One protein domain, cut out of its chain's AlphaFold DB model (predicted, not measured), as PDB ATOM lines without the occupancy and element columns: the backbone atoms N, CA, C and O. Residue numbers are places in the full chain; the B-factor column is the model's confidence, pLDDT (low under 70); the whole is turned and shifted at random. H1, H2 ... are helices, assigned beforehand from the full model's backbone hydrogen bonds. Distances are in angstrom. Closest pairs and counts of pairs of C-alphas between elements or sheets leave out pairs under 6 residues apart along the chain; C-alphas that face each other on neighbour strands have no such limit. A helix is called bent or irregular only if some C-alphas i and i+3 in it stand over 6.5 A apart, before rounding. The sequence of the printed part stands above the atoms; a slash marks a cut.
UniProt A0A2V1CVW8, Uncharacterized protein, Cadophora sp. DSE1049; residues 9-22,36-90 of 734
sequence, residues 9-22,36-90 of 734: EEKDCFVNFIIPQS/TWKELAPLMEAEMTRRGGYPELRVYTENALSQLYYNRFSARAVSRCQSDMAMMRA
ATOM      1  N   GLU A   9      14.074  28.385  46.982       93.12
ATOM      2  CA  GLU A   9      15.410  28.683  46.473       93.12
ATOM      3  C   GLU A   9      15.503  28.375  44.976       93.12
ATOM      4  O   GLU A   9      16.017  29.188  44.212       93.12
ATOM      5  N   GLU A  10      14.930  27.247  44.541       92.88
ATOM      6  CA  GLU A  10      14.845  26.893  43.123       92.88
ATOM      7  C   GLU A  10      14.002  27.907  42.348       92.88
ATOM      8  O   GLU A  10      14.400  28.355  41.277       92.88
ATOM      9  N   LYS A  11      12.849  28.319  42.890       92.56
ATOM     10  CA  LYS A  11      12.015  29.356  42.261       92.56
ATOM     11  C   LYS A  11      12.752  30.687  42.172       92.56
ATOM     12  O   LYS A  11      12.704  31.330  41.129       92.56
ATOM     13  N   ASP A  12      13.439  31.084  43.236       94.12
ATOM     14  CA  ASP A  12      14.176  32.342  43.282       94.12
ATOM     15  C   ASP A  12      15.368  32.314  42.316       94.12
ATOM     16  O   ASP A  12      15.638  33.309  41.644       94.12
ATOM     17  N   CYS A  13      16.057  31.179  42.184       94.75
ATOM     18  CA  CYS A  13      17.081  30.978  41.162       94.75
ATOM     19  C   CYS A  13      16.473  31.038  39.755       94.75
ATOM     20  O   CYS A  13      16.969  31.755  38.887       94.75
ATOM     21  N   PHE A  14      15.353  30.352  39.534       94.94
ATOM     22  CA  PHE A  14      14.682  30.348  38.242       94.94
ATOM     23  C   PHE A  14      14.282  31.764  37.808       94.94
ATOM     24  O   PHE A  14      14.595  32.189  36.699       94.94
ATOM     25  N   VAL A  15      13.650  32.529  38.697       94.62
ATOM     26  CA  VAL A  15      13.166  33.884  38.397       94.62
ATOM     27  C   VAL A  15      14.300  34.882  38.226       94.62
ATOM     28  O   VAL A  15      14.273  35.671  37.287       94.62
ATOM     29  N   ASN A  16      15.281  34.868  39.126       95.56
ATOM     30  CA  ASN A  16      16.289  35.927  39.169       95.56
ATOM     31  C   ASN A  16      17.499  35.648  38.272       95.56
ATOM     32  O   ASN A  16      18.218  36.581  37.928       95.56
ATOM     33  N   PHE A  17      17.752  34.385  37.927       95.19
ATOM     34  CA  PHE A  17      18.939  33.989  37.171       95.19
ATOM     35  C   PHE A  17      18.586  33.358  35.825       95.19
ATOM     36  O   PHE A  17      19.117  33.777  34.800       95.19
ATOM     37  N   ILE A  18      17.647  32.410  35.801       95.56
ATOM     38  CA  ILE A  18      17.339  31.650  34.581       95.56
ATOM     39  C   ILE A  18      16.457  32.430  33.607       95.56
ATOM     40  O   ILE A  18      16.788  32.505  32.427       95.56
ATOM     41  N   ILE A  19      15.361  33.041  34.071       94.38
ATOM     42  CA  ILE A  19      14.460  33.802  33.191       94.38
ATOM     43  C   ILE A  19      15.202  34.927  32.452       94.38
ATOM     44  O   ILE A  19      15.056  34.978  31.231       94.38
ATOM     45  N   PRO A  20      16.025  35.779  33.102       94.50
ATOM     46  CA  PRO A  20      16.726  36.865  32.415       94.50
ATOM     47  C   PRO A  20      17.715  36.394  31.346       94.50
ATOM     48  O   PRO A  20      17.937  37.105  30.373       94.50
ATOM     49  N   GLN A  21      18.300  35.206  31.512       94.88
ATOM     50  CA  GLN A  21      19.223  34.624  30.532       94.88
ATOM     51  C   GLN A  21      18.508  33.840  29.432       94.88
ATOM     52  O   GLN A  21      19.124  33.485  28.430       94.88
ATOM     53  N   SER A  22      17.219  33.553  29.609       95.12
ATOM     54  CA  SER A  22      16.446  32.801  28.634       95.12
ATOM     55  C   SER A  22      16.063  33.635  27.420       95.12
ATOM     56  O   SER A  22      15.783  34.829  27.530       95.12
ATOM     57  N   THR A  36      18.726  28.822  25.217       95.56
ATOM     58  CA  THR A  36      17.658  27.824  25.147       95.56
ATOM     59  C   THR A  36      17.466  27.131  26.499       95.56
ATOM     60  O   THR A  36      18.368  27.080  27.333       95.56
ATOM     61  N   TRP A  37      16.296  26.525  26.736       95.69
ATOM     62  CA  TRP A  37      16.043  25.767  27.974       95.69
ATOM     63  C   TRP A  37      17.042  24.622  28.190       95.69
ATOM     64  O   TRP A  37      17.347  24.282  29.334       95.69
ATOM     65  N   LYS A  38      17.571  24.057  27.101       96.25
ATOM     66  CA  LYS A  38      18.593  23.010  27.126       96.25
ATOM     67  C   LYS A  38      19.929  23.523  27.665       96.25
ATOM     68  O   LYS A  38      20.585  22.815  28.420       96.25
ATOM     69  N   GLU A  39      20.306  24.748  27.313       96.56
ATOM     70  CA  GLU A  39      21.528  25.410  27.789       96.56
ATOM     71  C   GLU A  39      21.361  25.976  29.204       96.56
ATOM     72  O   GLU A  39      22.312  26.015  29.981       96.56
ATOM     73  N   LEU A  40      20.140  26.366  29.574       96.62
ATOM     74  CA  LEU A  40      19.826  26.883  30.906       96.62
ATOM     75  C   LEU A  40      19.736  25.797  31.981       96.62
ATOM     76  O   LEU A  40      19.980  26.091  33.148       96.62
ATOM     77  N   ALA A  41      19.389  24.560  31.620       96.00
ATOM     78  CA  ALA A  41      19.336  23.429  32.549       96.00
ATOM     79  C   ALA A  41      20.643  23.224  33.342       96.00
ATOM     80  O   ALA A  41      20.588  23.302  34.574       96.00
ATOM     81  N   PRO A  42      21.817  23.066  32.697       95.94
ATOM     82  CA  PRO A  42      23.081  22.932  33.421       95.94
ATOM     83  C   PRO A  42      23.475  24.216  34.168       95.94
ATOM     84  O   PRO A  42      24.121  24.141  35.210       95.94
ATOM     85  N   LEU A  43      23.065  25.398  33.691       96.00
ATOM     86  CA  LEU A  43      23.310  26.659  34.401       96.00
ATOM     87  C   LEU A  43      22.491  26.765  35.688       96.00
ATOM     88  O   LEU A  43      22.999  27.254  36.697       96.00
ATOM     89  N   MET A  44      21.245  26.291  35.672       95.00
ATOM     90  CA  MET A  44      20.422  26.220  36.874       95.00
ATOM     91  C   MET A  44      21.019  25.254  37.885       95.00
ATOM     92  O   MET A  44      21.104  25.587  39.064       95.00
ATOM     93  N   GLU A  45      21.461  24.088  37.424       94.50
ATOM     94  CA  GLU A  45      22.123  23.109  38.275       94.50
ATOM     95  C   GLU A  45      23.384  23.704  38.914       94.50
ATOM     96  O   GLU A  45      23.495  23.719  40.137       94.50
ATOM     97  N   ALA A  46      24.270  24.310  38.117       94.88
ATOM     98  CA  ALA A  46      25.487  24.955  38.606       94.88
ATOM     99  C   ALA A  46      25.206  26.092  39.605       94.88
ATOM    100  O   ALA A  46      25.886  26.208  40.627       94.88
ATOM    101  N   GLU A  47      24.194  26.923  39.346       95.06
ATOM    102  CA  GLU A  47      23.823  28.023  40.238       95.06
ATOM    103  C   GLU A  47      23.205  27.511  41.550       95.06
ATOM    104  O   GLU A  47      23.502  28.050  42.619       95.06
ATOM    105  N   MET A  48      22.402  26.446  41.499       94.25
ATOM    106  CA  MET A  48      21.858  25.800  42.696       94.25
ATOM    107  C   MET A  48      22.961  25.143  43.529       94.25
ATOM    108  O   MET A  48      22.972  25.322  44.748       94.25
ATOM    109  N   THR A  49      23.933  24.485  42.887       93.19
ATOM    110  CA  THR A  49      25.151  23.978  43.541       93.19
ATOM    111  C   THR A  49      25.914  25.107  44.228       93.19
ATOM    112  O   THR A  49      26.259  25.011  45.405       93.19
ATOM    113  N   ARG A  50      26.130  26.227  43.524       93.69
ATOM    114  CA  ARG A  50      26.865  27.386  44.050       93.69
ATOM    115  C   ARG A  50      26.185  28.017  45.263       93.69
ATOM    116  O   ARG A  50      26.865  28.495  46.166       93.69
ATOM    117  N   ARG A  51      24.851  28.028  45.297       92.88
ATOM    118  CA  ARG A  51      24.058  28.563  46.419       92.88
ATOM    119  C   ARG A  51      24.006  27.631  47.631       92.88
ATOM    120  O   ARG A  51      23.343  27.973  48.605       92.88
ATOM    121  N   GLY A  52      24.670  26.475  47.579       89.69
ATOM    122  CA  GLY A  52      24.554  25.451  48.614       89.69
ATOM    123  C   GLY A  52      23.164  24.817  48.657       89.69
ATOM    124  O   GLY A  52      22.775  24.259  49.681       89.69
ATOM    125  N   GLY A  53      22.396  24.921  47.564       82.88
ATOM    126  CA  GLY A  53      21.242  24.057  47.365       82.88
ATOM    127  C   GLY A  53      21.698  22.605  47.252       82.88
ATOM    128  O   GLY A  53      22.890  22.330  47.158       82.88
ATOM    129  N   TYR A  54      20.754  21.669  47.251       73.12
ATOM    130  CA  TYR A  54      21.036  20.244  47.064       73.12
ATOM    131  C   TYR A  54      20.800  19.854  45.591       73.12
ATOM    132  O   TYR A  54      19.748  19.289  45.285       73.12
ATOM    133  N   PRO A  55      21.724  20.173  44.658       64.00
ATOM    134  CA  PRO A  55      21.611  19.791  43.247       64.00
ATOM    135  C   PRO A  55      21.567  18.265  43.095       64.00
ATOM    136  O   PRO A  55      20.861  17.755  42.237       64.00
ATOM    137  N   GLU A  56      22.229  17.530  43.997       69.06
ATOM    138  CA  GLU A  56      22.290  16.064  43.990       69.06
ATOM    139  C   GLU A  56      20.910  15.399  44.060       69.06
ATOM    140  O   GLU A  56      20.742  14.269  43.613       69.06
ATOM    141  N   LEU A  57      19.899  16.095  44.591       75.81
ATOM    142  CA  LEU A  57      18.549  15.550  44.715       75.81
ATOM    143  C   LEU A  57      17.704  15.741  43.451       75.81
ATOM    144  O   LEU A  57      16.660  15.092  43.327       75.81
ATOM    145  N   ARG A  58      18.090  16.637  42.530       82.88
ATOM    146  CA  ARG A  58      17.275  16.969  41.353       82.88
ATOM    147  C   ARG A  58      18.096  17.278  40.117       82.88
ATOM    148  O   ARG A  58      18.786  18.284  40.037       82.88
ATOM    149  N   VAL A  59      17.839  16.478  39.089       88.44
ATOM    150  CA  VAL A  59      18.288  16.749  37.727       88.44
ATOM    151  C   VAL A  59      17.343  17.761  37.084       88.44
ATOM    152  O   VAL A  59      16.159  17.479  36.858       88.44
ATOM    153  N   TYR A  60      17.864  18.944  36.766       91.62
ATOM    154  CA  TYR A  60      17.127  19.945  36.003       91.62
ATOM    155  C   TYR A  60      17.159  19.561  34.527       91.62
ATOM    156  O   TYR A  60      18.216  19.396  33.929       91.62
ATOM    157  N   THR A  61      15.982  19.408  33.928       94.06
ATOM    158  CA  THR A  61      15.848  19.104  32.501       94.06
ATOM    159  C   THR A  61      15.214  20.273  31.766       94.06
ATOM    160  O   THR A  61      14.457  21.058  32.345       94.06
ATOM    161  N   GLU A  62      15.460  20.343  30.459       95.31
ATOM    162  CA  GLU A  62      14.802  21.281  29.545       95.31
ATOM    163  C   GLU A  62      13.271  21.282  29.727       95.31
ATOM    164  O   GLU A  62      12.624  22.328  29.842       95.31
ATOM    165  N   ASN A  63      12.686  20.086  29.828       93.62
ATOM    166  CA  ASN A  63      11.252  19.895  30.020       93.62
ATOM    167  C   ASN A  63      10.775  20.410  31.381       93.62
ATOM    168  O   ASN A  63       9.705  21.009  31.465       93.62
ATOM    169  N   ALA A  64      11.552  20.219  32.450       91.19
ATOM    170  CA  ALA A  64      11.185  20.717  33.773       91.19
ATOM    171  C   ALA A  64      11.173  22.254  33.817       91.19
ATOM    172  O   ALA A  64      10.217  22.848  34.325       91.19
ATOM    173  N   LEU A  65      12.199  22.894  33.246       92.44
ATOM    174  CA  LEU A  65      12.302  24.355  33.188       92.44
ATOM    175  C   LEU A  65      11.209  24.972  32.316       92.44
ATOM    176  O   LEU A  65      10.530  25.905  32.746       92.44
ATOM    177  N   SER A  66      10.986  24.419  31.123       93.12
ATOM    178  CA  SER A  66       9.928  24.897  30.229       93.12
ATOM    179  C   SER A  66       8.538  24.711  30.843       93.12
ATOM    180  O   SER A  66       7.725  25.634  30.799       93.12
ATOM    181  N   GLN A  67       8.257  23.579  31.498       90.88
ATOM    182  CA  GLN A  67       6.992  23.382  32.212       90.88
ATOM    183  C   GLN A  67       6.804  24.397  33.339       90.88
ATOM    184  O   GLN A  67       5.708  24.942  33.487       90.88
ATOM    185  N   LEU A  68       7.847  24.681  34.128       87.25
ATOM    186  CA  LEU A  68       7.761  25.713  35.159       87.25
ATOM    187  C   LEU A  68       7.471  27.082  34.537       87.25
ATOM    188  O   LEU A  68       6.568  27.779  35.010       87.25
ATOM    189  N   TYR A  69       8.188  27.431  33.466       89.81
ATOM    190  CA  TYR A  69       7.962  28.663  32.723       89.81
ATOM    191  C   TYR A  69       6.503  28.781  32.278       89.81
ATOM    192  O   TYR A  69       5.816  29.743  32.624       89.81
ATOM    193  N   TYR A  70       5.977  27.770  31.584       87.94
ATOM    194  CA  TYR A  70       4.611  27.810  31.076       87.94
ATOM    195  C   TYR A  70       3.556  27.830  32.181       87.94
ATOM    196  O   TYR A  70       2.539  28.512  32.039       87.94
ATOM    197  N   ASN A  71       3.801  27.145  33.298       86.94
ATOM    198  CA  ASN A  71       2.863  27.089  34.415       86.94
ATOM    199  C   ASN A  71       2.815  28.376  35.246       86.94
ATOM    200  O   ASN A  71       1.809  28.614  35.911       86.94
ATOM    201  N   ARG A  72       3.881  29.184  35.253       84.56
ATOM    202  CA  ARG A  72       4.000  30.356  36.141       84.56
ATOM    203  C   ARG A  72       4.112  31.686  35.404       84.56
ATOM    204  O   ARG A  72       3.542  32.667  35.865       84.56
ATOM    205  N   PHE A  73       4.828  31.708  34.287       83.25
ATOM    206  CA  PHE A  73       5.265  32.928  33.605       83.25
ATOM    207  C   PHE A  73       4.664  33.094  32.211       83.25
ATOM    208  O   PHE A  73       4.724  34.189  31.659       83.25
ATOM    209  N   SER A  74       4.030  32.061  31.639       81.69
ATOM    210  CA  SER A  74       3.288  32.260  30.389       81.69
ATOM    211  C   SER A  74       2.190  33.306  30.569       81.69
ATOM    212  O   SER A  74       1.548  33.365  31.616       81.69
ATOM    213  N   ALA A  75       1.898  34.079  29.521       77.31
ATOM    214  CA  ALA A  75       0.803  35.053  29.539       77.31
ATOM    215  C   ALA A  75      -0.531  34.429  30.000       77.31
ATOM    216  O   ALA A  75      -1.306  35.060  30.717       77.31
ATOM    217  N   ARG A  76      -0.769  33.150  29.666       75.94
ATOM    218  CA  ARG A  76      -1.930  32.385  30.147       75.94
ATOM    219  C   ARG A  76      -1.873  32.118  31.651       75.94
ATOM    220  O   ARG A  76      -2.888  32.268  32.321       75.94
ATOM    221  N   ALA A  77      -0.720  31.724  32.185       77.81
ATOM    222  CA  ALA A  77      -0.538  31.528  33.621       77.81
ATOM    223  C   ALA A  77      -0.659  32.844  34.397       77.81
ATOM    224  O   ALA A  77      -1.322  32.882  35.430       77.81
ATOM    225  N   VAL A  78      -0.091  33.931  33.873       80.44
ATOM    226  CA  VAL A  78      -0.222  35.271  34.456       80.44
ATOM    227  C   VAL A  78      -1.684  35.712  34.456       80.44
ATOM    228  O   VAL A  78      -2.170  36.167  35.486       80.44
ATOM    229  N   SER A  79      -2.413  35.505  33.356       80.94
ATOM    230  CA  SER A  79      -3.847  35.806  33.276       80.94
ATOM    231  C   SER A  79      -4.668  34.996  34.285       80.94
ATOM    232  O   SER A  79      -5.521  35.574  34.950       80.94
ATOM    233  N   ARG A  80      -4.358  33.703  34.481       79.06
ATOM    234  CA  ARG A  80      -4.987  32.869  35.524       79.06
ATOM    235  C   ARG A  80      -4.673  33.365  36.935       79.06
ATOM    236  O   ARG A  80      -5.571  33.529  37.746       79.06
ATOM    237  N   CYS A  81      -3.412  33.672  37.226       74.56
ATOM    238  CA  CYS A  81      -3.030  34.221  38.528       74.56
ATOM    239  C   CYS A  81      -3.702  35.580  38.792       74.56
ATOM    240  O   CYS A  81      -4.109  35.860  39.918       74.56
ATOM    241  N   GLN A  82      -3.838  36.424  37.764       76.75
ATOM    242  CA  GLN A  82      -4.548  37.698  37.867       76.75
ATOM    243  C   GLN A  82      -6.053  37.496  38.064       76.75
ATOM    244  O   GLN A  82      -6.629  38.190  38.899       76.75
ATOM    245  N   SER A  83      -6.681  36.543  37.365       76.38
ATOM    246  CA  SER A  83      -8.096  36.222  37.575       76.38
ATOM    247  C   SER A  83      -8.340  35.659  38.970       76.38
ATOM    248  O   SER A  83      -9.277  36.088  39.632       76.38
ATOM    249  N   ASP A  84      -7.463  34.785  39.462       72.38
ATOM    250  CA  ASP A  84      -7.583  34.201  40.800       72.38
ATOM    251  C   ASP A  84      -7.434  35.281  41.882       72.38
ATOM    252  O   ASP A  84      -8.234  35.353  42.816       72.38
ATOM    253  N   MET A  85      -6.471  36.196  41.724       71.69
ATOM    254  CA  MET A  85      -6.317  37.351  42.617       71.69
ATOM    255  C   MET A  85      -7.496  38.327  42.524       71.69
ATOM    256  O   MET A  85      -7.911  38.882  43.543       71.69
ATOM    257  N   ALA A  86      -8.056  38.535  41.330       74.94
ATOM    258  CA  ALA A  86      -9.245  39.360  41.140       74.94
ATOM    259  C   ALA A  86     -10.475  38.725  41.803       74.94
ATOM    260  O   ALA A  86     -11.216  39.436  42.473       74.94
ATOM    261  N   MET A  87     -10.655  37.404  41.714       71.38
ATOM    262  CA  MET A  87     -11.739  36.689  42.398       71.38
ATOM    263  C   MET A  87     -11.573  36.712  43.921       71.38
ATOM    264  O   MET A  87     -12.554  36.915  44.632       71.38
ATOM    265  N   MET A  88     -10.345  36.591  44.439       67.81
ATOM    266  CA  MET A  88     -10.095  36.741  45.879       67.81
ATOM    267  C   MET A  88     -10.361  38.168  46.376       67.81
ATOM    268  O   MET A  88     -10.856  38.336  47.487       67.81
ATOM    269  N   ARG A  89     -10.072  39.195  45.564       75.56
ATOM    270  CA  ARG A  89     -10.390  40.597  45.895       75.56
ATOM    271  C   ARG A  89     -11.870  40.938  45.727       75.56
ATOM    272  O   ARG A  89     -12.371  41.779  46.464       75.56
ATOM    273  N   ALA A  90     -12.549  40.314  44.766       70.12
ATOM    274  CA  ALA A  90     -13.961  40.540  44.475       70.12
ATOM    275  C   ALA A  90     -14.900  39.722  45.372       70.12
ATOM    276  O   ALA A  90     -16.100  39.974  45.353       70.12
TER     277      ALA A  90
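What this domain is: This is residues 9 to 22 and 36 to 90 of the 734 residues of an uncharacterized protein of Cadophora sp. DSE1049 (UniProt A0A2V1CVW8). What shape does the printed part have? H1 and H2 cross at a steep angle and pack together, H3 lies crosswise at the beginning of H2, and H4 carries on past H3 as an arm whose residues 82 to 90 stick out freely. The long link of residues 51 to 61 folds back from the end of H2 to the beginning of H3. What is it made of, and how large is it? The 69 printed residues include four named helices, in the order H1, H2, H3, H4, and no named strand, and the class is all helix. The whole is loose, with a radius of gyration of the C-alphas of 14.0 A, and elongated, spanning 43 by 23 by 20 A.

Where its parts are: Where does the first helix lie? H1 is residues 9 to 21, 17.4 A long, with C-alpha 9 at (15.410, 28.683, 46.473). It is irregular, but only just: C-alphas 16 and 19 are 6.6 A apart. Which helices follow? H2 is residues 37 to 50, 19.4 A long; it is neither bent nor irregular, but only just, with C-alphas 39 and 42 6.3 A apart. H3 is residues 62 to 72, 15.6 A long, with C-alpha 62 at (14.802, 21.281, 29.545). H4 is residues 75 to 90, 21.7 A long, ending with C-alpha 90 at (-13.961, 40.540, 44.475).

How they stand to each other: How does H1 stand to the others? H1 and H2 touch, opposite ways at a steep tilt of 47 degrees, their closest C-alphas being those of Ile 18 and Leu 40, 6.5 A apart. H1 and H3 are near each other, with 8 pairs of C-alphas within 10 A, while H4 is apart from both H1 and H2. How does H3 meet its partners? H2 touches H3 with residues 37 to 41 alone, about perpendicular at 88 degrees, and the closest C-alphas, of Lys 38 and Glu 62, are 4.8 A apart. H3 and H4 touch only at the corner, and only just, with 3 pairs of C-alphas within 8 A, the closest those of Asn 71 and Ala 77 at 5.6 A; they run the same way at a shallow tilt of 33 degrees, only just short of steep. What do the helices' backbones show? In H3 and H4 every O i to N i+4 pair is within hydrogen-bond range; in H1 it is 6 of 9 and in H2 8 of 10.

The domain as a whole: How far does it reach? The two C-alphas farthest apart are those of Glu 56 and Ala 90, at 43.7 A; without residues 82 to 90, the body spans 34 by 20 by 20 A. Where is the cut, and which links are printed whole? Residues 23 to 35 are not printed, and C-alphas 22 and 36 are 6.2 A apart across the cut, which falls in the link from H1 to H2. The link from H2 to H3 is long, with 11 residues, and that from H3 to H4 is tight, with 2. Where is confidence low? The mean pLDDT of the printed part is 87.2, and residues 55, 56 and 88 are under 70.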